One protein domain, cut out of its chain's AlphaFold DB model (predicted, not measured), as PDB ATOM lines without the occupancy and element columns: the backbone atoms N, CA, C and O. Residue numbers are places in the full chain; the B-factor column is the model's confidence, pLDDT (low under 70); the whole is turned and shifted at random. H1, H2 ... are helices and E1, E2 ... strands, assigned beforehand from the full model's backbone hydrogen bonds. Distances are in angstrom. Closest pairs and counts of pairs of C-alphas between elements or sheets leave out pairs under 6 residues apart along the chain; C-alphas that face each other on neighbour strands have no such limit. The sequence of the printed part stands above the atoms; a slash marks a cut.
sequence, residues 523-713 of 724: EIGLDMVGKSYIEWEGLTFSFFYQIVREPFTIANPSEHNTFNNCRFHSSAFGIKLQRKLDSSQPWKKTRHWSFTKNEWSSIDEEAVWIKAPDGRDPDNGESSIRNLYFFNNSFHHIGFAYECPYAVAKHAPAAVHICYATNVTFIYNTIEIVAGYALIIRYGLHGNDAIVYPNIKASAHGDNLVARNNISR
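What this domain is: This is residues 523 to 713 of the 724 residues of an uncharacterized protein of Vitrella brassicaformis (strain CCMP3155) (UniProt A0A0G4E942). The chain is wound in stacked turns, a solenoid in which successive turns add strands side by side to two walls, one of E2, E5, E7, E9, E12 and E15, the other with E1, E4, E11, E14 and the later parts of E6 and E8. The walls are partly face to face as a sandwich; E3, E10, E13 and the first parts of E6 and E8, before their bends, cover one end between them, and long links after E4, E6, E8 and E14 lie at the other. Residues 645 to 650 stick out. The printed part has 191 residues with one named helix and fifteen named strands, in the order E1 to E14, H1, E15, in two parallel sheets; the class is mostly strand, with under half of the residues in named elements. It is compact, radius of gyration of the C-alphas 16.0 A, spanning 44 by 36 by 36 A.

How they stand to each other: In the branched, twisted sheet, E6, residues 567 to 578, bends by 117 degrees at residue 570 and E8, residues 599 to 611, by 123 degrees at 602; N 568 and O 599 are 2.8 A apart, within hydrogen-bond range. On the other side of E6 lie E3, residues 540 to 542, with N 541 and O 567 at 2.8 A, and E4, residues 546 to 550, with N 548 and O 574 at 2.9 A. E1, residues 524 to 527, is E4's other neighbour, N 526 and O 547 at 2.8 A. On the other side of E8 lie E10, residues 634 to 638, N 600 and O 634 at 2.8 A, and E11, residues 654 to 659, N 610 and O 657 at 2.8 A. Edge strands E13, residues 670 to 674, and E14, residues 677 to 682, are neighbours of E10, N 635 and O 670 at 2.9 A, and E11, N 658 and O 680 at 2.8 A. The second sheet runs E2, residues 534 to 537, E5, 562 to 564, E7, 590 to 596, E9, 625 to 631, E12, 662 to 667, E15, 705 to 707; N 595 of E7 and O 629 of E9 are 2.8 A apart. The facing parts of the two sheets are 10.1 A centre to centre. H1, residues 698 to 701, is only just not on the second sheet, with 4 pairs of C-alphas within 10 A; it is too short for an O i to N i+4 pair.

Where its parts are: E1 begins at C-alpha 524, (211.518, 261.881, 175.275), and E15 ends at C-alpha 707, (205.517, 230.917, 174.760). E8 measures 21.4 A, E6 21.3 A, E7 18.2 A.

The domain as a whole: The C-alphas farthest apart, Phe 543 and Asn 695, are 46.5 A apart. The printed part has no cut; E10 to E11 is also a long link. Mean pLDDT of the printed part is 84.1; residues under 70 include 643 to 652 and 683 to 702.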
ATOM      1  N   GLU A 523     210.736 265.658 177.121       90.62
ATOM      2  CA  GLU A 523     209.711 264.619 177.369       90.62
ATOM      3  C   GLU A 523     210.104 263.211 176.854       90.62
ATOM      4  O   GLU A 523     209.507 262.213 177.265       90.62
ATOM      5  N   ILE A 524     211.083 263.115 175.946       94.56
ATOM      6  CA  ILE A 524     211.518 261.881 175.275       94.56
ATOM      7  C   ILE A 524     212.948 261.538 175.709       94.56
ATOM      8  O   ILE A 524     213.874 262.250 175.337       94.56
ATOM      9  N   GLY A 525     213.145 260.429 176.425       95.38
ATOM     10  CA  GLY A 525     214.466 260.030 176.931       95.38
ATOM     11  C   GLY A 525     215.462 259.658 175.830       95.38
ATOM     12  O   GLY A 525     216.576 260.174 175.809       95.38
ATOM     13  N   LEU A 526     215.051 258.792 174.900       96.50
ATOM     14  CA  LEU A 526     215.842 258.285 173.777       96.50
ATOM     15  C   LEU A 526     215.053 258.430 172.465       96.50
ATOM     16  O   LEU A 526     214.105 257.675 172.212       96.50
ATOM     17  N   ASP A 527     215.461 259.365 171.601       92.62
ATOM     18  CA  ASP A 527     214.928 259.443 170.235       92.62
ATOM     19  C   ASP A 527     215.755 258.573 169.276       92.62
ATOM     20  O   ASP A 527     216.918 258.852 168.968       92.62
ATOM     21  N   MET A 528     215.133 257.491 168.803       92.94
ATOM     22  CA  MET A 528     215.783 256.439 168.022       92.94
ATOM     23  C   MET A 528     215.526 256.557 166.508       92.94
ATOM     24  O   MET A 528     215.834 255.622 165.767       92.94
ATOM     25  N   VAL A 529     215.014 257.698 166.008       89.81
ATOM     26  CA  VAL A 529     214.783 257.932 164.563       89.81
ATOM     27  C   VAL A 529     216.053 257.648 163.755       89.81
ATOM     28  O   VAL A 529     217.053 258.362 163.881       89.81
ATOM     29  N   GLY A 530     216.011 256.626 162.897       88.81
ATOM     30  CA  GLY A 530     217.140 256.217 162.054       88.81
ATOM     31  C   GLY A 530     218.387 255.759 162.809       88.81
ATOM     32  O   GLY A 530     219.467 255.751 162.224       88.81
ATOM     33  N   LYS A 531     218.279 255.446 164.106       93.31
ATOM     34  CA  LYS A 531     219.410 254.998 164.921       93.31
ATOM     35  C   LYS A 531     219.469 253.485 164.882       93.31
ATOM     36  O   LYS A 531     218.578 252.833 165.408       93.31
ATOM     37  N   SER A 532     220.496 252.952 164.236       95.19
ATOM     38  CA  SER A 532     220.726 251.516 164.071       95.19
ATOM     39  C   SER A 532     222.001 251.081 164.790       95.19
ATOM     40  O   SER A 532     222.897 251.901 164.989       95.19
ATOM     41  N   TYR A 533     222.101 249.794 165.124       97.31
ATOM     42  CA  TYR A 533     223.241 249.181 165.818       97.31
ATOM     43  C   TYR A 533     223.617 249.941 167.107       97.31
ATOM     44  O   TYR A 533     224.793 250.204 167.360       97.31
ATOM     45  N   ILE A 534     222.616 250.345 167.897       98.31
ATOM     46  CA  ILE A 534     222.809 250.926 169.233       98.31
ATOM     47  C   ILE A 534     222.550 249.854 170.293       98.31
ATOM     48  O   ILE A 534     221.535 249.160 170.241       98.31
ATOM     49  N   GLU A 535     223.435 249.738 171.273       98.62
ATOM     50  CA  GLU A 535     223.342 248.769 172.362       98.62
ATOM     51  C   GLU A 535     223.324 249.500 173.708       98.62
ATOM     52  O   GLU A 535     224.222 250.289 174.002       98.62
ATOM     53  N   TRP A 536     222.309 249.240 174.531       98.38
ATOM     54  CA  TRP A 536     222.168 249.804 175.875       98.38
ATOM     55  C   TRP A 536     222.285 248.684 176.905       98.38
ATOM     56  O   TRP A 536     221.532 247.708 176.835       98.38
ATOM     57  N   GLU A 537     223.197 248.817 177.866       98.50
ATOM     58  CA  GLU A 537     223.452 247.791 178.877       98.50
ATOM     59  C   GLU A 537     223.544 248.365 180.295       98.50
ATOM     60  O   GLU A 537     224.330 249.268 180.576       98.50
ATOM     61  N   GLY A 538     222.762 247.796 181.216       97.44
ATOM     62  CA  GLY A 538     222.920 248.051 182.649       97.44
ATOM     63  C   GLY A 538     222.576 249.478 183.094       97.44
ATOM     64  O   GLY A 538     223.294 250.034 183.921       97.44
ATOM     65  N   LEU A 539     221.491 250.058 182.571       97.81
ATOM     66  CA  LEU A 539     221.048 251.434 182.854       97.81
ATOM     67  C   LEU A 539     219.600 251.484 183.367       97.81
ATOM     68  O   LEU A 539     218.745 250.755 182.862       97.81
ATOM     69  N   THR A 540     219.302 252.373 184.320       97.88
ATOM     70  CA  THR A 540     217.919 252.788 184.636       97.88
ATOM     71  C   THR A 540     217.554 254.053 183.849       97.88
ATOM     72  O   THR A 540     218.349 254.988 183.772       97.88
ATOM     73  N   PHE A 541     216.346 254.108 183.293       97.69
ATOM     74  CA  PHE A 541     215.786 255.273 182.601       97.69
ATOM     75  C   PHE A 541     214.458 255.680 183.247       97.69
ATOM     76  O   PHE A 541     213.548 254.844 183.318       97.69
ATOM     77  N   SER A 542     214.328 256.941 183.681       96.44
ATOM     78  CA  SER A 542     213.174 257.366 184.493       96.44
ATOM     79  C   SER A 542     212.733 258.822 184.348       96.44
ATOM     80  O   SER A 542     213.474 259.683 183.886       96.44
ATOM     81  N   PHE A 543     211.494 259.094 184.760       95.06
ATOM     82  CA  PHE A 543     210.870 260.424 184.834       95.06
ATOM     83  C   PHE A 543     210.723 261.159 183.489       95.06
ATOM     84  O   PHE A 543     210.520 262.371 183.454       95.06
ATOM     85  N   PHE A 544     210.774 260.416 182.381       94.88
ATOM     86  CA  PHE A 544     210.417 260.879 181.037       94.88
ATOM     87  C   PHE A 544     208.929 260.618 180.749       94.88
ATOM     88  O   PHE A 544     208.344 259.673 181.277       94.88
ATOM     89  N   TYR A 545     208.312 261.371 179.835       93.81
ATOM     90  CA  TYR A 545     206.977 261.022 179.330       93.81
ATOM     91  C   TYR A 545     207.044 259.786 178.409       93.81
ATOM     92  O   TYR A 545     206.178 258.911 178.457       93.81
ATOM     93  N   GLN A 546     208.099 259.657 177.598       94.44
ATOM     94  CA  GLN A 546     208.368 258.480 176.759       94.44
ATOM     95  C   GLN A 546     209.851 258.115 176.868       94.44
ATOM     96  O   GLN A 546     210.693 258.924 176.491       94.44
ATOM     97  N   ILE A 547     210.206 256.919 177.353       97.44
ATOM     98  CA  ILE A 547     211.635 256.570 177.473       97.44
ATOM     99  C   ILE A 547     212.248 256.283 176.097       97.44
ATOM    100  O   ILE A 547     213.269 256.876 175.775       97.44
ATOM    101  N   VAL A 548     211.640 255.429 175.267       97.38
ATOM    102  CA  VAL A 548     212.153 255.110 173.916       97.38
ATOM    103  C   VAL A 548     211.121 255.435 172.847       97.38
ATOM    104  O   VAL A 548     209.974 254.991 172.939       97.38
ATOM    105  N   ARG A 549     211.531 256.154 171.795       93.94
ATOM    106  CA  ARG A 549     210.643 256.600 170.712       93.94
ATOM    107  C   ARG A 549     211.197 256.309 169.316       93.94
ATOM    108  O   ARG A 549     212.294 256.742 168.977       93.94
ATOM    109  N   GLU A 550     210.363 255.706 168.467       91.00
ATOM    110  CA  GLU A 550     210.414 255.875 167.008       91.00
ATOM    111  C   GLU A 550     209.030 256.377 166.530       91.00
ATOM    112  O   GLU A 550     208.025 255.698 166.759       91.00
ATOM    113  N   PRO A 551     208.928 257.575 165.927       87.06
ATOM    114  CA  PRO A 551     207.667 258.197 165.539       87.06
ATOM    115  C   PRO A 551     207.150 257.715 164.179       87.06
ATOM    116  O   PRO A 551     207.909 257.400 163.263       87.06
ATOM    117  N   PHE A 552     205.827 257.783 164.019       85.56
ATOM    118  CA  PHE A 552     205.095 257.346 162.830       85.56
ATOM    119  C   PHE A 552     205.461 258.141 161.562       85.56
ATOM    120  O   PHE A 552     204.819 259.130 161.213       85.56
ATOM    121  N   THR A 553     206.497 257.692 160.855       82.00
ATOM    122  CA  THR A 553     206.976 258.287 159.598       82.00
ATOM    123  C   THR A 553     207.409 257.202 158.603       82.00
ATOM    124  O   THR A 553     207.543 256.035 158.973       82.00
ATOM    125  N   ILE A 554     207.612 257.582 157.334       78.00
ATOM    126  CA  ILE A 554     208.264 256.736 156.309       78.00
ATOM    127  C   ILE A 554     209.795 256.843 156.341       78.00
ATOM    128  O   ILE A 554     210.503 255.941 155.891       78.00
ATOM    129  N   ALA A 555     210.328 257.950 156.861       73.69
ATOM    130  CA  ALA A 555     211.758 258.223 156.866       73.69
ATOM    131  C   ALA A 555     212.514 257.256 157.793       73.69
ATOM    132  O   ALA A 555     211.923 256.645 158.677       73.69
ATOM    133  N   ASN A 556     213.828 257.147 157.593       82.06
ATOM    134  CA  ASN A 556     214.795 256.758 158.627       82.06
ATOM    135  C   ASN A 556     214.402 255.530 159.497       82.06
ATOM    136  O   ASN A 556     214.206 255.692 160.701       82.06
ATOM    137  N   PRO A 557     214.276 254.316 158.913       88.06
ATOM    138  CA  PRO A 557     214.114 253.081 159.690       88.06
ATOM    139  C   PRO A 557     215.322 252.828 160.601       88.06
ATOM    140  O   PRO A 557     216.444 253.208 160.258       88.06
ATOM    141  N   SER A 558     215.095 252.130 161.710       92.50
ATOM    142  CA  SER A 558     216.138 251.665 162.628       92.50
ATOM    143  C   SER A 558     216.317 250.145 162.559       92.50
ATOM    144  O   SER A 558     215.357 249.393 162.365       92.50
ATOM    145  N   GLU A 559     217.539 249.651 162.750       95.06
ATOM    146  CA  GLU A 559     217.779 248.210 162.829       95.06
ATOM    147  C   GLU A 559     218.878 247.793 163.808       95.06
ATOM    148  O   GLU A 559     219.790 248.559 164.092       95.06
ATOM    149  N   HIS A 560     218.809 246.551 164.299       97.31
ATOM    150  CA  HIS A 560     219.836 245.934 165.155       97.31
ATOM    151  C   HIS A 560     220.104 246.659 166.488       97.31
ATOM    152  O   HIS A 560     221.219 246.621 167.005       97.31
ATOM    153  N   ASN A 561     219.085 247.298 167.069       98.38
ATOM    154  CA  ASN A 561     219.191 247.910 168.395       98.38
ATOM    155  C   ASN A 561     218.964 246.887 169.514       98.38
ATOM    156  O   ASN A 561     218.083 246.029 169.408       98.38
ATOM    157  N   THR A 562     219.707 246.996 170.614       98.62
ATOM    158  CA  THR A 562     219.560 246.100 171.769       98.62
ATOM    159  C   THR A 562     219.460 246.859 173.089       98.62
ATOM    160  O   THR A 562     220.069 247.911 173.272       98.62
ATOM    161  N   PHE A 563     218.672 246.311 174.012       98.56
ATOM    162  CA  PHE A 563     218.561 246.754 175.399       98.56
ATOM    163  C   PHE A 563     218.702 245.518 176.292       98.56
ATOM    164  O   PHE A 563     217.853 244.616 176.244       98.56
ATOM    165  N   ASN A 564     219.783 245.456 177.071       98.50
ATOM    166  CA  ASN A 564     220.112 244.329 177.936       98.50
ATOM    167  C   ASN A 564     220.237 244.762 179.404       98.50
ATOM    168  O   ASN A 564     221.047 245.622 179.740       98.50
ATOM    169  N   ASN A 565     219.502 244.100 180.300       97.94
ATOM    170  CA  ASN A 565     219.592 244.329 181.749       97.94
ATOM    171  C   ASN A 565     219.326 245.797 182.171       97.94
ATOM    172  O   ASN A 565     219.846 246.259 183.189       97.94
ATOM    173  N   CYS A 566     218.526 246.531 181.395       98.31
ATOM    174  CA  CYS A 566     218.104 247.898 181.692       98.31
ATOM    175  C   CYS A 566     216.776 247.923 182.467       98.31
ATOM    176  O   CYS A 566     215.987 246.978 182.417       98.31
ATOM    177  N   ARG A 567     216.500 249.033 183.154       97.81
ATOM    178  CA  ARG A 567     215.206 249.317 183.785       97.81
ATOM    179  C   ARG A 567     214.548 250.518 183.111       97.81
ATOM    180  O   ARG A 567     215.176 251.560 182.942       97.81
ATOM    181  N   PHE A 568     213.272 250.379 182.787       97.88
ATOM    182  CA  PHE A 568     212.390 251.420 182.275       97.88
ATOM    183  C   PHE A 568     211.355 251.703 183.367       97.88
ATOM    184  O   PHE A 568     210.496 250.859 183.619       97.88
ATOM    185  N   HIS A 569     211.465 252.827 184.074       95.56
ATOM    186  CA  HIS A 569     210.743 252.998 185.337       95.56
ATOM    187  C   HIS A 569     210.205 254.408 185.546       95.56
ATOM    188  O   HIS A 569     210.918 255.365 185.272       95.56
ATOM    189  N   SER A 570     208.982 254.549 186.068       94.50
ATOM    190  CA  SER A 570     208.345 255.860 186.290       94.50
ATOM    191  C   SER A 570     208.353 256.736 185.031       94.50
ATOM    192  O   SER A 570     208.987 257.789 184.985       94.50
ATOM    193  N   SER A 571     207.662 256.265 183.995       94.25
ATOM    194  CA  SER A 571     207.376 257.014 182.767       94.25
ATOM    195  C   SER A 571     205.935 256.774 182.317       94.25
ATOM    196  O   SER A 571     205.313 255.795 182.732       94.25
ATOM    197  N   ALA A 572     205.370 257.643 181.471       91.38
ATOM    198  CA  ALA A 572     204.036 257.365 180.931       91.38
ATOM    199  C   ALA A 572     204.109 256.205 179.928       91.38
ATOM    200  O   ALA A 572     203.411 255.208 180.082       91.38
ATOM    201  N   PHE A 573     205.033 256.268 178.964       94.00
ATOM    202  CA  PHE A 573     205.365 255.144 178.085       94.00
ATOM    203  C   PHE A 573     206.790 254.650 178.336       94.00
ATOM    204  O   PHE A 573     207.733 255.446 178.419       94.00
ATOM    205  N   GLY A 574     206.970 253.329 178.375       96.56
ATOM    206  CA  GLY A 574     208.303 252.727 178.318       96.56
ATOM    207  C   GLY A 574     208.871 252.842 176.902       96.56
ATOM    208  O   GLY A 574     209.789 253.617 176.642       96.56
ATOM    209  N   ILE A 575     208.286 252.105 175.961       95.50
ATOM    210  CA  ILE A 575     208.722 252.049 174.562       95.50
ATOM    211  C   ILE A 575     207.560 252.347 173.621       95.50
ATOM    212  O   ILE A 575     206.481 251.772 173.752       95.50
ATOM    213  N   LYS A 576     207.804 253.214 172.635       93.38
ATOM    214  CA  LYS A 576     206.820 253.685 171.659       93.38
ATOM    215  C   LYS A 576     207.400 253.608 170.242       93.38
ATOM    216  O   LYS A 576     208.058 254.542 169.789       93.38
ATOM    217  N   LEU A 577     207.180 252.489 169.543       92.19
ATOM    218  CA  LEU A 577     207.682 252.272 168.177       92.19
ATOM    219  C   LEU A 577     206.542 252.334 167.155       92.19
ATOM    220  O   LEU A 577     205.645 251.491 167.138       92.19
ATOM    221  N   GLN A 578     206.586 253.317 166.263       89.88
ATOM    222  CA  GLN A 578     205.622 253.473 165.183       89.88
ATOM    223  C   GLN A 578     206.313 253.648 163.840       89.88
ATOM    224  O   GLN A 578     207.299 254.371 163.741       89.88
ATOM    225  N   ARG A 579     205.735 253.079 162.777       85.75
ATOM    226  CA  ARG A 579     206.283 253.241 161.429       85.75
ATOM    227  C   ARG A 579     205.219 253.185 160.340       85.75
ATOM    228  O   ARG A 579     204.409 252.258 160.311       85.75
ATOM    229  N   LYS A 580     205.258 254.152 159.419       84.38
ATOM    230  CA  LYS A 580     204.463 254.119 158.187       84.38
ATOM    231  C   LYS A 580     205.163 253.234 157.161       84.38
ATOM    232  O   LYS A 580     206.385 253.281 157.026       84.38
ATOM    233  N   LEU A 581     204.390 252.422 156.447       78.56
ATOM    234  CA  LEU A 581     204.902 251.658 155.315       78.56
ATOM    235  C   LEU A 581     205.236 252.613 154.157       78.56
ATOM    236  O   LEU A 581     204.397 253.417 153.751       78.56
ATOM    237  N   ASP A 582     206.454 252.515 153.626       80.31
ATOM    238  CA  ASP A 582     206.847 253.156 152.369       80.31
ATOM    239  C   ASP A 582     206.639 252.149 151.233       80.31
ATOM    240  O   ASP A 582     207.465 251.265 151.018       80.31
ATOM    241  N   SER A 583     205.522 252.265 150.513       75.38
ATOM    242  CA  SER A 583     205.200 251.385 149.381       75.38
ATOM    243  C   SER A 583     206.093 251.601 148.154       75.38
ATOM    244  O   SER A 583     206.073 250.773 147.250       75.38
ATOM    245  N   SER A 584     206.895 252.672 148.112       77.88
ATOM    246  CA  SER A 584     207.893 252.893 147.056       77.88
ATOM    247  C   SER A 584     209.246 252.251 147.373       77.88
ATOM    248  O   SER A 584     210.027 251.969 146.466       77.88
ATOM    249  N   GLN A 585     209.532 252.019 148.660       76.06
ATOM    250  CA  GLN A 585     210.773 251.406 149.145       76.06
ATOM    251  C   GLN A 585     210.473 250.362 150.236       76.06
ATOM    252  O   GLN A 585     210.979 250.495 151.358       76.06
ATOM    253  N   PRO A 586     209.665 249.320 149.933       69.69
ATOM    254  CA  PRO A 586     209.124 248.380 150.918       69.69
ATOM    255  C   PRO A 586     210.163 247.818 151.891       69.69
ATOM    256  O   PRO A 586     209.889 247.678 153.078       69.69
ATOM    257  N   TRP A 587     211.388 247.560 151.425       70.00
ATOM    258  CA  TRP A 587     212.514 247.045 152.216       70.00
ATOM    259  C   TRP A 587     212.965 247.936 153.397       70.00
ATOM    260  O   TRP A 587     213.707 247.456 154.255       70.00
ATOM    261  N   LYS A 588     212.519 249.199 153.501       78.56
ATOM    262  CA  LYS A 588     212.827 250.120 154.620       78.56
ATOM    263  C   LYS A 588     211.995 249.836 155.882       78.56
ATOM    264  O   LYS A 588     211.155 250.640 156.302       78.56
ATOM    265  N   LYS A 589     212.266 248.686 156.499       86.56
ATOM    266  CA  LYS A 589     211.557 248.138 157.670       86.56
ATOM    267  C   LYS A 589     212.372 248.383 158.946       86.56
ATOM    268  O   LYS A 589     213.590 248.229 158.917       86.56
ATOM    269  N   THR A 590     211.713 248.728 160.049       91.94
ATOM    270  CA  THR A 590     212.340 248.834 161.377       91.94
ATOM    271  C   THR A 590     212.387 247.448 162.018       91.94
ATOM    272  O   THR A 590     211.356 246.768 162.092       91.94
ATOM    273  N   ARG A 591     213.586 246.960 162.371       93.12
ATOM    274  CA  ARG A 591     213.801 245.507 162.538       93.12
ATOM    275  C   ARG A 591     214.983 245.070 163.406       93.12
ATOM    276  O   ARG A 591     215.924 245.818 163.617       93.12
ATOM    277  N   HIS A 592     214.970 243.816 163.854       95.88
ATOM    278  CA  HIS A 592     216.048 243.209 164.653       95.88
ATOM    279  C   HIS A 592     216.302 243.942 165.982       95.88
ATOM    280  O   HIS A 592     217.440 244.052 166.427       95.88
ATOM    281  N   TRP A 593     215.235 244.440 166.610       97.94
ATOM    282  CA  TRP A 593     215.301 245.007 167.956       97.94
ATOM    283  C   TRP A 593     215.219 243.893 169.009       97.94
ATOM    284  O   TRP A 593     214.350 243.020 168.917       97.94
ATOM    285  N   SER A 594     216.105 243.933 170.007       98.38
ATOM    286  CA  SER A 594     216.207 242.915 171.061       98.38
ATOM    287  C   SER A 594     216.111 243.513 172.464       98.38
ATOM    288  O   SER A 594     216.807 244.474 172.790       98.38
ATOM    289  N   PHE A 595     215.282 242.900 173.301       98.56
ATOM    290  CA  PHE A 595     215.013 243.279 174.681       98.56
ATOM    291  C   PHE A 595     215.228 242.061 175.584       98.56
ATOM    292  O   PHE A 595     214.399 241.143 175.624       98.56
ATOM    293  N   THR A 596     216.352 242.036 176.301       98.69
ATOM    294  CA  THR A 596     216.749 240.910 177.154       98.69
ATOM    295  C   THR A 596     216.963 241.328 178.607       98.69
ATOM    296  O   THR A 596     217.698 242.270 178.883       98.69
ATOM    297  N   LYS A 597     216.396 240.578 179.561       98.44
ATOM    298  CA  LYS A 597     216.640 240.762 181.012       98.44
ATOM    299  C   LYS A 597     216.232 242.134 181.582       98.44
ATOM    300  O   LYS A 597     216.720 242.504 182.648       98.44
ATOM    301  N   ASN A 598     215.381 242.891 180.890       98.69
ATOM    302  CA  ASN A 598     214.971 244.227 181.319       98.69
ATOM    303  C   ASN A 598     213.797 244.190 182.308       98.69
ATOM    304  O   ASN A 598     213.076 243.196 182.411       98.69
ATOM    305  N   GLU A 599     213.581 245.306 182.994       98.19
ATOM    306  CA  GLU A 599     212.454 245.542 183.899       98.19
ATOM    307  C   GLU A 599     211.653 246.761 183.415       98.19
ATOM    308  O   GLU A 599     212.236 247.816 183.178       98.19
ATOM    309  N   TRP A 600     210.333 246.634 183.289       98.19
ATOM    310  CA  TRP A 600     209.405 247.758 183.154       98.19
ATOM    311  C   TRP A 600     208.569 247.869 184.422       98.19
ATOM    312  O   TRP A 600     207.850 246.925 184.757       98.19
ATOM    313  N   SER A 601     208.642 249.005 185.116       95.06
ATOM    314  CA  SER A 601     207.984 249.158 186.415       95.06
ATOM    315  C   SER A 601     207.411 250.556 186.668       95.06
ATOM    316  O   SER A 601     208.026 251.564 186.335       95.06
ATOM    317  N   SER A 602     206.218 250.630 187.265       92.81
ATOM    318  CA  SER A 602     205.517 251.899 187.550       92.81
ATOM    319  C   SER A 602     205.319 252.764 186.294       92.81
ATOM    320  O   SER A 602     205.788 253.899 186.232       92.81
ATOM    321  N   ILE A 603     204.667 252.202 185.270       94.12
ATOM    322  CA  ILE A 603     204.426 252.864 183.976       94.12
ATOM    323  C   ILE A 603     202.955 253.277 183.883       94.12
ATOM    324  O   ILE A 603     202.072 252.426 184.008       94.12
ATOM    325  N   ASP A 604     202.674 254.558 183.641       90.31
ATOM    326  CA  ASP A 604     201.300 255.073 183.757       90.31
ATOM    327  C   ASP A 604     200.391 254.667 182.575       90.31
ATOM    328  O   ASP A 604     199.215 254.386 182.802       90.31
ATOM    329  N   GLU A 605     200.921 254.547 181.345       90.00
ATOM    330  CA  GLU A 605     200.182 254.118 180.141       90.00
ATOM    331  C   GLU A 605     200.501 252.667 179.727       90.00
ATOM    332  O   GLU A 605     199.751 251.735 180.015       90.00
ATOM    333  N   GLU A 606     201.584 252.486 178.961       92.25
ATOM    334  CA  GLU A 606     201.910 251.258 178.229       92.25
ATOM    335  C   GLU A 606     203.436 251.057 178.235       92.25
ATOM    336  O   GLU A 606     204.198 251.919 177.781       92.25
ATOM    337  N   ALA A 607     203.909 249.917 178.751       96.75
ATOM    338  CA  ALA A 607     205.344 249.638 178.862       96.75
ATOM    339  C   ALA A 607     205.994 249.392 177.494       96.75
ATOM    340  O   ALA A 607     207.086 249.896 177.229       96.75
ATOM    341  N   VAL A 608     205.305 248.687 176.596       96.56
ATOM    342  CA  VAL A 608     205.704 248.512 175.193       96.56
ATOM    343  C   VAL A 608     204.491 248.730 174.296       96.56
ATOM    344  O   VAL A 608     203.566 247.923 174.306       96.56
ATOM    345  N   TRP A 609     204.514 249.778 173.474       93.81
ATOM    346  CA  TRP A 609     203.501 250.057 172.457       93.81
ATOM    347  C   TRP A 609     204.126 250.135 171.064       93.81
ATOM    348  O   TRP A 609     204.991 250.971 170.786       93.81
ATOM    349  N   ILE A 610     203.678 249.252 170.175       91.62
ATOM    350  CA  ILE A 610     204.218 249.079 168.826       91.62
ATOM    351  C   ILE A 610     203.069 249.117 167.819       91.62
ATOM    352  O   ILE A 610     202.098 248.372 167.960       91.62
ATOM    353  N   LYS A 611     203.155 249.981 166.796       86.75
ATOM    354  CA  LYS A 611     202.062 250.189 165.829       86.75
ATOM    355  C   LYS A 611     202.567 250.458 164.404       86.75
ATOM    356  O   LYS A 611     203.138 251.513 164.131       86.75
ATOM    357  N   ALA A 612     202.259 249.543 163.483       80.56
ATOM    358  CA  ALA A 612     202.504 249.663 162.037       80.56
ATOM    359  C   ALA A 612     201.172 249.791 161.248       80.56
ATOM    360  O   ALA A 612     200.689 248.813 160.684       80.56
ATOM    361  N   PRO A 613     200.494 250.957 161.267       65.50
ATOM    362  CA  PRO A 613     199.060 251.045 160.964       65.50
ATOM    363  C   PRO A 613     198.676 251.085 159.475       65.50
ATOM    364  O   PRO A 613     197.488 251.025 159.186       65.50
ATOM    365  N   ASP A 614     199.627 251.163 158.540       64.69
ATOM    366  CA  ASP A 614     199.357 251.131 157.086       64.69
ATOM    367  C   ASP A 614     199.428 249.712 156.489       64.69
ATOM    368  O   ASP A 614     199.539 249.536 155.277       64.69
ATOM    369  N   GLY A 615     199.375 248.690 157.347       61.59
ATOM    370  CA  GLY A 615     199.356 247.290 156.949       61.59
ATOM    371  C   GLY A 615     200.724 246.730 156.553       61.59
ATOM    372  O   GLY A 615     201.776 247.131 157.054       61.59
ATOM    373  N   ARG A 616     200.673 245.723 155.685       71.62
ATOM    374  CA  ARG A 616     201.802 244.935 155.187       71.62
ATOM    375  C   ARG A 616     202.210 245.377 153.784       71.62
ATOM    376  O   ARG A 616     201.381 245.826 152.992       71.62
ATOM    377  N   ASP A 617     203.484 245.160 153.491       69.62
ATOM    378  CA  ASP A 617     204.065 245.091 152.151       69.62
ATOM    379  C   ASP A 617     203.178 244.219 151.228       69.62
ATOM    380  O   ASP A 617     202.909 243.066 151.581       69.62
ATOM    381  N   PRO A 618     202.663 244.738 150.096       65.94
ATOM    382  CA  PRO A 618     201.674 244.023 149.287       65.94
ATOM    383  C   PRO A 618     202.260 242.837 148.509       65.94
ATOM    384  O   PRO A 618     201.507 241.927 148.158       65.94
ATOM    385  N   ASP A 619     203.576 242.826 148.269       68.38
ATOM    386  CA  ASP A 619     204.240 241.835 147.419       68.38
ATOM    387  C   ASP A 619     204.743 240.627 148.224       68.38
ATOM    388  O   ASP A 619     204.701 239.493 147.745       68.38
ATOM    389  N   ASN A 620     205.213 240.853 149.460       70.25
ATOM    390  CA  ASN A 620     205.746 239.794 150.333       70.25
ATOM    391  C   ASN A 620     205.057 239.661 151.699       70.25
ATOM    392  O   ASN A 620     205.322 238.693 152.408       70.25
ATOM    393  N   GLY A 621     204.161 240.570 152.081       70.94
ATOM    394  CA  GLY A 621     203.355 240.437 153.292       70.94
ATOM    395  C   GLY A 621     204.016 240.809 154.608       70.94
ATOM    396  O   GLY A 621     203.380 240.690 155.657       70.94
ATOM    397  N   GLU A 622     205.254 241.275 154.602       76.56
ATOM    398  CA  GLU A 622     205.942 241.676 155.823       76.56
ATOM    399  C   GLU A 622     205.485 243.062 156.309       76.56
ATOM    400  O   GLU A 622     205.130 243.941 155.524       76.56
ATOM    401  N   SER A 623     205.536 243.292 157.620       83.06
ATOM    402  CA  SER A 623     205.217 244.599 158.204       83.06
ATOM    403  C   SER A 623     206.370 245.605 158.102       83.06
ATOM    404  O   SER A 623     207.541 245.225 158.015       83.06
ATOM    405  N   SER A 624     206.043 246.900 158.191       86.25
ATOM    406  CA  SER A 624     207.029 247.973 158.366       86.25
ATOM    407  C   SER A 624     207.808 247.856 159.685       86.25
ATOM    408  O   SER A 624     208.929 248.359 159.751       86.25
ATOM    409  N   ILE A 625     207.273 247.160 160.702       89.88
ATOM    410  CA  ILE A 625     207.981 246.791 161.939       89.88
ATOM    411  C   ILE A 625     208.006 245.263 162.073       89.88
ATOM    412  O   ILE A 625     206.955 244.620 162.103       89.88
ATOM    413  N   ARG A 626     209.192 244.655 162.178       90.25
ATOM    414  CA  ARG A 626     209.321 243.187 162.237       90.25
ATOM    415  C   ARG A 626     210.561 242.700 162.983       90.25
ATOM    416  O   ARG A 626     211.444 243.489 163.282       90.25
ATOM    417  N   ASN A 627     210.688 241.389 163.197       92.50
ATOM    418  CA  ASN A 627     211.886 240.765 163.782       92.50
ATOM    419  C   ASN A 627     212.202 241.357 165.171       92.50
ATOM    420  O   ASN A 627     213.262 241.949 165.367       92.50
ATOM    421  N   LEU A 628     211.252 241.253 166.103       95.56
ATOM    422  CA  LEU A 628     211.372 241.786 167.465       95.56
ATOM    423  C   LEU A 628     211.573 240.638 168.461       95.56
ATOM    424  O   LEU A 628     210.899 239.613 168.352       95.56
ATOM    425  N   TYR A 629     212.463 240.807 169.437       97.81
ATOM    426  CA  TYR A 629     212.805 239.760 170.402       97.81
ATOM    427  C   TYR A 629     212.678 240.264 171.843       97.81
ATOM    428  O   TYR A 629     213.339 241.223 172.222       97.81
ATOM    429  N   PHE A 630     211.844 239.605 172.649       98.44
ATOM    430  CA  PHE A 630     211.619 239.894 174.067       98.44
ATOM    431  C   PHE A 630     211.836 238.614 174.883       98.44
ATOM    432  O   PHE A 630     211.011 237.694 174.836       98.44
ATOM    433  N   PHE A 631     212.941 238.554 175.628       98.44
ATOM    434  CA  PHE A 631     213.352 237.379 176.396       98.44
ATOM    435  C   PHE A 631     213.680 237.713 177.857       98.44
ATOM    436  O   PHE A 631     214.534 238.558 178.136       98.44
ATOM    437  N   ASN A 632     213.065 236.976 178.788       98.44
ATOM    438  CA  ASN A 632     213.368 237.038 180.226       98.44
ATOM    439  C   ASN A 632     213.240 238.460 180.820       98.44
ATOM    440  O   ASN A 632     214.048 238.861 181.654       98.44
ATOM    441  N   ASN A 633     212.265 239.249 180.369       98.75
ATOM    442  CA  ASN A 633     211.975 240.569 180.935       98.75
ATOM    443  C   ASN A 633     210.875 240.490 182.011       98.75
ATOM    444  O   ASN A 633     210.075 239.551 182.011       98.75
ATOM    445  N   SER A 634     210.802 241.493 182.887       98.50
ATOM    446  CA  SER A 634     209.707 241.680 183.847       98.50
ATOM    447  C   SER A 634     208.897 242.939 183.525       98.50
ATOM    448  O   SER A 634     209.470 243.943 183.104       98.50
ATOM    449  N   PHE A 635     207.583 242.887 183.735       98.31
ATOM    450  CA  PHE A 635     206.644 243.994 183.556       98.31
ATOM    451  C   PHE A 635     205.698 244.036 184.767       98.31
ATOM    452  O   PHE A 635     204.933 243.090 184.953       98.31
ATOM    453  N   HIS A 636     205.728 245.105 185.573       95.25
ATOM    454  CA  HIS A 636     204.835 245.239 186.733       95.25
ATOM    455  C   HIS A 636     204.387 246.668 187.051       95.25
ATOM    456  O   HIS A 636     205.104 247.630 186.808       95.25
ATOM    457  N   HIS A 637     203.204 246.807 187.655       92.81
ATOM    458  CA  HIS A 637     202.589 248.096 188.003       92.81
ATOM    459  C   HIS A 637     202.372 248.989 186.769       92.81
ATOM    460  O   HIS A 637     202.919 250.088 186.671       92.81
ATOM    461  N   ILE A 638     201.592 248.491 185.800       93.69
ATOM    462  CA  ILE A 638     201.386 249.154 184.501       93.69
ATOM    463  C   ILE A 638     199.922 249.585 184.304       93.69
ATOM    464  O   ILE A 638     199.007 248.774 184.466       93.69
ATOM    465  N   GLY A 639     199.696 250.837 183.894       89.19
ATOM    466  CA  GLY A 639     198.403 251.336 183.405       89.19
ATOM    467  C   GLY A 639     197.453 251.946 184.448       89.19
ATOM    468  O   GLY A 639     196.312 252.255 184.109       89.19
ATOM    469  N   PHE A 640     197.852 252.078 185.720       84.81
ATOM    470  CA  PHE A 640     196.937 252.486 186.808       84.81
ATOM    471  C   PHE A 640     196.619 253.983 186.861       84.81
ATOM    472  O   PHE A 640     195.615 254.368 187.461       84.81
ATOM    473  N   ALA A 641     197.454 254.810 186.235       80.19
ATOM    474  CA  ALA A 641     197.249 256.248 186.073       80.19
ATOM    475  C   ALA A 641     197.018 256.627 184.596       80.19
ATOM    476  O   ALA A 641     197.245 257.768 184.215       80.19
ATOM    477  N   TYR A 642     196.564 255.665 183.782       75.38
ATOM    478  CA  TYR A 642     196.297 255.830 182.352       75.38
ATOM    479  C   TYR A 642     195.388 257.032 182.078       75.38
ATOM    480  O   TYR A 642     194.230 257.081 182.516       75.38
ATOM    481  N   GLU A 643     195.902 257.973 181.297       66.00
ATOM    482  CA  GLU A 643     195.147 259.107 180.803       66.00
ATOM    483  C   GLU A 643     194.397 258.648 179.554       66.00
ATOM    484  O   GLU A 643     194.983 258.180 178.584       66.00
ATOM    485  N   CYS A 644     193.073 258.792 179.534       54.47
ATOM    486  CA  CYS A 644     192.309 258.539 178.316       54.47
ATOM    487  C   CYS A 644     192.094 259.857 177.557       54.47
ATOM    488  O   CYS A 644     191.043 260.481 177.753       54.47
ATOM    489  N   PRO A 645     193.022 260.307 176.684       44.09
ATOM    490  CA  PRO A 645     192.789 261.496 175.882       44.09
ATOM    491  C   PRO A 645     191.541 261.293 175.022       44.09
ATOM    492  O   PRO A 645     191.251 260.198 174.535       44.09
ATOM    493  N   TYR A 646     190.816 262.382 174.790       38.47
ATOM    494  CA  TYR A 646     189.531 262.416 174.084       38.47
ATOM    495  C   TYR A 646     189.582 261.880 172.628       38.47
ATOM    496  O   TYR A 646     188.546 261.717 171.984       38.47
ATOM    497  N   ALA A 647     190.776 261.601 172.092       33.78
ATOM    498  CA  ALA A 647     191.040 261.343 170.684       33.78
ATOM    499  C   ALA A 647     191.336 259.859 170.351       33.78
ATOM    500  O   ALA A 647     192.423 259.347 170.593       33.78
ATOM    501  N   VAL A 648     190.387 259.243 169.636       36.50
ATOM    502  CA  VAL A 648     190.547 258.097 168.711       36.50
ATOM    503  C   VAL A 648     191.044 256.749 169.287       36.50
ATOM    504  O   VAL A 648     192.233 256.451 169.329       36.50
ATOM    505  N   ALA A 649     190.091 255.841 169.527       41.72
ATOM    506  CA  ALA A 649     190.261 254.380 169.429       41.72
ATOM    507  C   ALA A 649     191.377 253.703 170.269       41.72
ATOM    508  O   ALA A 649     191.849 252.621 169.908       41.72
ATOM    509  N   LYS A 650     191.766 254.278 171.415       50.38
ATOM    510  CA  LYS A 650     192.323 253.489 172.528       50.38
ATOM    511  C   LYS A 650     191.175 252.901 173.359       50.38
ATOM    512  O   LYS A 650     190.201 253.593 173.636       50.38
ATOM    513  N   HIS A 651     191.299 251.634 173.751       57.88
ATOM    514  CA  HIS A 651     190.268 250.910 174.513       57.88
ATOM    515  C   HIS A 651     190.650 250.737 175.997       57.88
ATOM    516  O   HIS A 651     189.822 250.918 176.888       57.88
ATOM    517  N   ALA A 652     191.923 250.443 176.266       67.56
ATOM    518  CA  ALA A 652     192.524 250.363 177.595       67.56
ATOM    519  C   ALA A 652     194.054 250.522 177.481       67.56
ATOM    520  O   ALA A 652     194.582 250.344 176.375       67.56
ATOM    521  N   PRO A 653     194.768 250.786 178.591       77.75
ATOM    522  CA  PRO A 653     196.201 250.519 178.679       77.75
ATOM    523  C   PRO A 653     196.494 249.017 178.542       77.75
ATOM    524  O   PRO A 653     195.622 248.162 178.745       77.75
ATOM    525  N   ALA A 654     197.748 248.697 178.244       88.50
ATOM    526  CA  ALA A 654     198.273 247.342 178.259       88.50
ATOM    527  C   ALA A 654     199.764 247.354 178.614       88.50
ATOM    528  O   ALA A 654     200.475 248.293 178.260       88.50
ATOM    529  N   ALA A 655     200.269 246.305 179.270       94.75
ATOM    530  CA  ALA A 655     201.705 246.210 179.533       94.75
ATOM    531  C   ALA A 655     202.489 246.059 178.218       94.75
ATOM    532  O   ALA A 655     203.414 246.827 177.954       94.75
ATOM    533  N   VAL A 656     202.070 245.137 177.347       95.75
ATOM    534  CA  VAL A 656     202.661 244.957 176.015       95.75
ATOM    535  C   VAL A 656     201.572 244.990 174.941       95.75
ATOM    536  O   VAL A 656     200.628 244.206 174.971       95.75
ATOM    537  N   HIS A 657     201.711 245.882 173.964       92.44
ATOM    538  CA  HIS A 657     200.737 246.126 172.904       92.44
ATOM    539  C   HIS A 657     201.430 246.178 171.541       92.44
ATOM    540  O   HIS A 657     202.180 247.100 171.230       92.44
ATOM    541  N   ILE A 658     201.167 245.172 170.709       90.31
ATOM    542  CA  ILE A 658     201.850 244.951 169.435       90.31
ATOM    543  C   ILE A 658     200.807 244.887 168.313       90.31
ATOM    544  O   ILE A 658     200.193 243.855 168.037       90.31
ATOM    545  N   CYS A 659     200.592 246.029 167.663       84.88
ATOM    546  CA  CYS A 659     199.712 246.190 166.511       84.88
ATOM    547  C   CYS A 659     200.502 246.089 165.195       84.88
ATOM    548  O   CYS A 659     201.326 246.949 164.874       84.88
ATOM    549  N   TYR A 660     200.164 245.076 164.397       81.00
ATOM    550  CA  TYR A 660     200.612 244.845 163.019       81.00
ATOM    551  C   TYR A 660     202.102 244.522 162.823       81.00
ATOM    552  O   TYR A 660     202.549 244.492 161.682       81.00
ATOM    553  N   ALA A 661     202.878 244.246 163.876       85.38
ATOM    554  CA  ALA A 661     204.259 243.769 163.735       85.38
ATOM    555  C   ALA A 661     204.333 242.244 163.492       85.38
ATOM    556  O   ALA A 661     203.473 241.489 163.953       85.38
ATOM    557  N   THR A 662     205.370 241.791 162.779       83.44
ATOM    558  CA  THR A 662     205.522 240.391 162.314       83.44
ATOM    559  C   THR A 662     206.871 239.779 162.700       83.44
ATOM    560  O   THR A 662     207.865 240.503 162.774       83.44
ATOM    561  N   ASN A 663     206.948 238.454 162.856       86.88
ATOM    562  CA  ASN A 663     208.126 237.760 163.401       86.88
ATOM    563  C   ASN A 663     208.558 238.342 164.764       86.88
ATOM    564  O   ASN A 663     209.665 238.862 164.928       86.88
ATOM    565  N   VAL A 664     207.636 238.332 165.724       91.06
ATOM    566  CA  VAL A 664     207.849 238.785 167.103       91.06
ATOM    567  C   VAL A 664     207.972 237.576 168.022       91.06
ATOM    568  O   VAL A 664     207.033 236.797 168.148       91.06
ATOM    569  N   THR A 665     209.102 237.431 168.704       94.88
ATOM    570  CA  THR A 665     209.297 236.404 169.736       94.88
ATOM    571  C   THR A 665     209.163 237.034 171.117       94.88
ATOM    572  O   THR A 665     209.926 237.934 171.458       94.88
ATOM    573  N   PHE A 666     208.215 236.552 171.918       96.31
ATOM    574  CA  PHE A 666     207.948 236.997 173.285       96.31
ATOM    575  C   PHE A 666     207.923 235.770 174.209       96.31
ATOM    576  O   PHE A 666     206.915 235.061 174.287       96.31
ATOM    577  N   ILE A 667     209.057 235.469 174.852       97.00
ATOM    578  CA  ILE A 667     209.258 234.227 175.618       97.00
ATOM    579  C   ILE A 667     209.949 234.433 176.975       97.00
ATOM    580  O   ILE A 667     210.823 235.284 177.120       97.00
ATOM    581  N   TYR A 668     209.592 233.608 177.965       98.12
ATOM    582  CA  TYR A 668     210.124 233.656 179.341       98.12
ATOM    583  C   TYR A 668     209.958 234.998 180.078       98.12
ATOM    584  O   TYR A 668     210.629 235.236 181.078       98.12
ATOM    585  N   ASN A 669     209.083 235.888 179.612       98.56
ATOM    586  CA  ASN A 669     208.808 237.150 180.295       98.56
ATOM    587  C   ASN A 669     207.806 236.936 181.442       98.56
ATOM    588  O   ASN A 669     206.959 236.044 181.363       98.56
ATOM    589  N   THR A 670     207.878 237.769 182.478       98.38
ATOM    590  CA  THR A 670     206.862 237.850 183.540       98.38
ATOM    591  C   THR A 670     206.061 239.135 183.376       98.38
ATOM    592  O   THR A 670     206.649 240.202 183.226       98.38
ATOM    593  N   ILE A 671     204.733 239.031 183.396       96.94
ATOM    594  CA  ILE A 671     203.814 240.171 183.440       96.94
ATOM    595  C   ILE A 671     202.899 239.991 184.652       96.94
ATOM    596  O   ILE A 671     202.182 238.993 184.750       96.94
ATOM    597  N   GLU A 672     202.908 240.953 185.566       93.19
ATOM    598  CA  GLU A 672     202.024 240.977 186.732       93.19
ATOM    599  C   GLU A 672     201.574 242.402 187.061       93.19
ATOM    600  O   GLU A 672     202.165 243.363 186.583       93.19
ATOM    601  N   ILE A 673     200.530 242.559 187.876       90.75
ATOM    602  CA  ILE A 673     200.081 243.855 188.410       90.75
ATOM    603  C   ILE A 673     199.829 244.855 187.266       90.75
ATOM    604  O   ILE A 673     200.547 245.843 187.083       90.75
ATOM    605  N   VAL A 674     198.822 244.563 186.441       90.75
ATOM    606  CA  VAL A 674     198.459 245.367 185.263       90.75
ATOM    607  C   VAL A 674     197.006 245.811 185.361       90.75
ATOM    608  O   VAL A 674     196.098 244.998 185.529       90.75
ATOM    609  N   ALA A 675     196.774 247.112 185.221       87.38
ATOM    610  CA  ALA A 675     195.444 247.705 185.283       87.38
ATOM    611  C   ALA A 675     194.569 247.265 184.093       87.38
ATOM    612  O   ALA A 675     193.412 246.884 184.261       87.38
ATOM    613  N   GLY A 676     195.142 247.294 182.888       86.75
ATOM    614  CA  GLY A 676     194.538 246.782 181.657       86.75
ATOM    615  C   GLY A 676     195.139 245.447 181.213       86.75
ATOM    616  O   GLY A 676     195.508 244.610 182.035       86.75
ATOM    617  N   TYR A 677     195.246 245.243 179.902       88.88
ATOM    618  CA  TYR A 677     195.657 243.961 179.324       88.88
ATOM    619  C   TYR A 677     197.141 243.644 179.565       88.88
ATOM    620  O   TYR A 677     198.005 244.494 179.368       88.88
ATOM    621  N   ALA A 678     197.473 242.393 179.896       92.44
ATOM    622  CA  ALA A 678     198.872 241.964 179.973       92.44
ATOM    623  C   ALA A 678     199.575 242.036 178.601       92.44
ATOM    624  O   ALA A 678     200.624 242.664 178.463       92.44
ATOM    625  N   LEU A 679     198.979 241.419 177.576       92.50
ATOM    626  CA  LEU A 679     199.545 241.323 176.232       92.50
ATOM    627  C   LEU A 679     198.447 241.433 175.163       92.50
ATOM    628  O   LEU A 679     197.532 240.613 175.121       92.50
ATOM    629  N   ILE A 680     198.575 242.410 174.263       88.25
ATOM    630  CA  ILE A 680     197.769 242.549 173.044       88.25
ATOM    631  C   ILE A 680     198.670 242.278 171.837       88.25
ATOM    632  O   ILE A 680     199.660 242.981 171.635       88.25
ATOM    633  N   ILE A 681     198.289 241.328 170.978       85.00
ATOM    634  CA  ILE A 681     198.869 241.167 169.637       85.00
ATOM    635  C   ILE A 681     197.732 241.217 168.612       85.00
ATOM    636  O   ILE A 681     196.887 240.325 168.574       85.00
ATOM    637  N   ARG A 682     197.699 242.263 167.775       78.38
ATOM    638  CA  ARG A 682     196.675 242.460 166.730       78.38
ATOM    639  C   ARG A 682     197.316 242.385 165.346       78.38
ATOM    640  O   ARG A 682     198.214 243.162 165.038       78.38
ATOM    641  N   TYR A 683     196.814 241.486 164.499       66.44
ATOM    642  CA  TYR A 683     197.334 241.243 163.144       66.44
ATOM    643  C   TYR A 683     196.522 241.890 162.009       66.44
ATOM    644  O   TYR A 683     197.018 241.962 160.884       66.44
ATOM    645  N   GLY A 684     195.293 242.339 162.278       56.53
ATOM    646  CA  GLY A 684     194.358 242.877 161.287       56.53
ATOM    647  C   GLY A 684     193.342 243.832 161.920       56.53
ATOM    648  O   GLY A 684     193.142 243.815 163.138       56.53
ATOM    649  N   LEU A 685     192.714 244.667 161.090       51.34
ATOM    650  CA  LEU A 685     191.465 245.346 161.443       51.34
ATOM    651  C   LEU A 685     190.329 244.301 161.473       51.34
ATOM    652  O   LEU A 685     190.450 243.235 160.868       51.34
ATOM    653  N   HIS A 686     189.254 244.555 162.222       42.12
ATOM    654  CA  HIS A 686     188.200 243.556 162.437       42.12
ATOM    655  C   HIS A 686     187.180 243.537 161.286       42.12
ATOM    656  O   HIS A 686     186.719 244.582 160.839       42.12
ATOM    657  N   GLY A 687     186.752 242.342 160.868       52.00
ATOM    658  CA  GLY A 687     185.657 242.176 159.907       52.00
ATOM    659  C   GLY A 687     185.978 242.751 158.524       52.00
ATOM    660  O   GLY A 687     187.025 242.449 157.959       52.00
ATOM    661  N   ASN A 688     185.070 243.567 157.984       49.72
ATOM    662  CA  ASN A 688     185.160 244.122 156.626       49.72
ATOM    663  C   ASN A 688     186.372 245.048 156.410       49.72
ATOM    664  O   ASN A 688     186.775 245.253 155.269       49.72
ATOM    665  N   ASP A 689     186.957 245.577 157.487       43.12
ATOM    666  CA  ASP A 689     188.141 246.441 157.435       43.12
ATOM    667  C   ASP A 689     189.450 245.643 157.258       43.12
ATOM    668  O   ASP A 689     190.520 246.221 157.052       43.12
ATOM    669  N   ALA A 690     189.404 244.309 157.375       53.03
ATOM    670  CA  ALA A 690     190.574 243.455 157.221       53.03
ATOM    671  C   ALA A 690     191.135 243.561 155.794       53.03
ATOM    672  O   ALA A 690     190.495 243.140 154.830       53.03
ATOM    673  N   ILE A 691     192.358 244.082 155.655       54.88
ATOM    674  CA  ILE A 691     193.027 244.180 154.354       54.88
ATOM    675  C   ILE A 691     193.325 242.762 153.853       54.88
ATOM    676  O   ILE A 691     194.258 242.102 154.315       54.88
ATOM    677  N   VAL A 692     192.511 242.286 152.911       56.19
ATOM    678  CA  VAL A 692     192.709 241.005 152.233       56.19
ATOM    679  C   VAL A 692     193.795 241.175 151.178       56.19
ATOM    680  O   VAL A 692     193.627 241.910 150.208       56.19
ATOM    681  N   TYR A 693     194.898 240.455 151.351       59.31
ATOM    682  CA  TYR A 693     195.999 240.400 150.397       59.31
ATOM    683  C   TYR A 693     195.932 239.073 149.616       59.31
ATOM    684  O   TYR A 693     196.452 238.063 150.096       59.31
ATOM    685  N   PRO A 694     195.297 239.026 148.428       55.62
ATOM    686  CA  PRO A 694     194.932 237.765 147.767       55.62
ATOM    687  C   PRO A 694     196.123 236.910 147.299       55.62
ATOM    688  O   PRO A 694     195.947 235.726 147.025       55.62
ATOM    689  N   ASN A 695     197.325 237.489 147.219       59.78
ATOM    690  CA  ASN A 695     198.519 236.844 146.661       59.78
ATOM    691  C   ASN A 695     199.517 236.343 147.729       59.78
ATOM    692  O   ASN A 695     200.526 235.725 147.385       59.78
ATOM    693  N   ILE A 696     199.273 236.607 149.019       55.34
ATOM    694  CA  ILE A 696     200.213 236.271 150.099       55.34
ATOM    695  C   ILE A 696     200.046 234.807 150.528       55.34
ATOM    696  O   ILE A 696     198.962 234.365 150.899       55.34
ATOM    697  N   LYS A 697     201.153 234.053 150.550       55.19
ATOM    698  CA  LYS A 697     201.200 232.706 151.147       55.19
ATOM    699  C   LYS A 697     201.101 232.795 152.671       55.19
ATOM    700  O   LYS A 697     201.777 233.627 153.264       55.19
ATOM    701  N   ALA A 698     200.385 231.872 153.313       54.84
ATOM    702  CA  ALA A 698     200.219 231.861 154.774       54.84
ATOM    703  C   ALA A 698     201.552 231.941 155.557       54.84
ATOM    704  O   ALA A 698     201.657 232.677 156.534       54.84
ATOM    705  N   SER A 699     202.605 231.266 155.076       48.66
ATOM    706  CA  SER A 699     203.955 231.295 155.665       48.66
ATOM    707  C   SER A 699     204.663 232.657 155.589       48.66
ATOM    708  O   SER A 699     205.650 232.878 156.283       48.66
ATOM    709  N   ALA A 700     204.196 233.571 154.738       48.41
ATOM    710  CA  ALA A 700     204.728 234.926 154.610       48.41
ATOM    711  C   ALA A 700     204.056 235.921 155.579       48.41
ATOM    712  O   ALA A 700     204.430 237.091 155.631       48.41
ATOM    713  N   HIS A 701     203.097 235.476 156.402       55.22
ATOM    714  CA  HIS A 701     202.523 236.327 157.446       55.22
ATOM    715  C   HIS A 701     203.493 236.623 158.605       55.22
ATOM    716  O   HIS A 701     203.290 237.631 159.288       55.22
ATOM    717  N   GLY A 702     204.543 235.809 158.779       59.03
ATOM    718  CA  GLY A 702     205.599 235.984 159.778       59.03
ATOM    719  C   GLY A 702     205.134 235.659 161.196       59.03
ATOM    720  O   GLY A 702     204.548 236.513 161.862       59.03
ATOM    721  N   ASP A 703     205.430 234.444 161.655       70.25
ATOM    722  CA  ASP A 703     204.930 233.890 162.916       70.25
ATOM    723  C   ASP A 703     205.378 234.709 164.138       70.25
ATOM    724  O   ASP A 703     206.575 234.858 164.388       70.25
ATOM    725  N   ASN A 704     204.432 235.215 164.941       84.56
ATOM    726  CA  ASN A 704     204.756 235.732 166.273       84.56
ATOM    727  C   ASN A 704     204.650 234.594 167.301       84.56
ATOM    728  O   ASN A 704     203.579 234.015 167.490       84.56
ATOM    729  N   LEU A 705     205.755 234.294 167.982       87.88
ATOM    730  CA  LEU A 705     205.861 233.255 169.003       87.88
ATOM    731  C   LEU A 705     205.643 233.851 170.398       87.88
ATOM    732  O   LEU A 705     206.504 234.566 170.906       87.88
ATOM    733  N   VAL A 706     204.538 233.486 171.050       91.69
ATOM    734  CA  VAL A 706     204.295 233.751 172.477       91.69
ATOM    735  C   VAL A 706     204.337 232.422 173.224       91.69
ATOM    736  O   VAL A 706     203.471 231.576 173.017       91.69
ATOM    737  N   ALA A 707     205.349 232.200 174.068       91.75
ATOM    738  CA  ALA A 707     205.517 230.917 174.760       91.75
ATOM    739  C   ALA A 707     206.284 231.034 176.085       91.75
ATOM    740  O   ALA A 707     207.243 231.790 176.196       91.75
ATOM    741  N   ARG A 708     205.918 230.204 177.073       95.31
ATOM    742  CA  ARG A 708     206.632 230.068 178.364       95.31
ATOM    743  C   ARG A 708     206.745 231.374 179.173       95.31
ATOM    744  O   ARG A 708     207.675 231.519 179.956       95.31
ATOM    745  N   ASN A 709     205.830 232.320 178.970       96.00
ATOM    746  CA  ASN A 709     205.722 233.532 179.786       96.00
ATOM    747  C   ASN A 709     204.883 233.245 181.038       96.00
ATOM    748  O   ASN A 709     203.966 232.425 180.976       96.00
ATOM    749  N   ASN A 710     205.163 233.943 182.136       96.50
ATOM    750  CA  ASN A 710     204.291 233.994 183.306       96.50
ATOM    751  C   ASN A 710     203.390 235.232 183.190       96.50
ATOM    752  O   ASN A 710     203.898 236.331 182.970       96.50
ATOM    753  N   ILE A 711     202.074 235.065 183.312       93.44
ATOM    754  CA  ILE A 711     201.108 236.170 183.288       93.44
ATOM    755  C   ILE A 711     200.156 235.989 184.470       93.44
ATOM    756  O   ILE A 711     199.535 234.941 184.613       93.44
ATOM    757  N   SER A 712     200.042 237.009 185.316       89.56
ATOM    758  CA  SER A 712     199.135 237.024 186.468       89.56
ATOM    759  C   SER A 712     198.623 238.441 186.741       89.56
ATOM    760  O   SER A 712     199.083 239.387 186.103       89.56
ATOM    761  N   ARG A 713     197.680 238.599 187.685       87.69
ATOM    762  CA  ARG A 713     197.323 239.899 188.302       87.69
ATOM    763  C   ARG A 713     197.101 241.029 187.273       87.69
ATOM    764  O   ARG A 713     197.578 242.146 187.441       87.69
TER     765      ARG A 713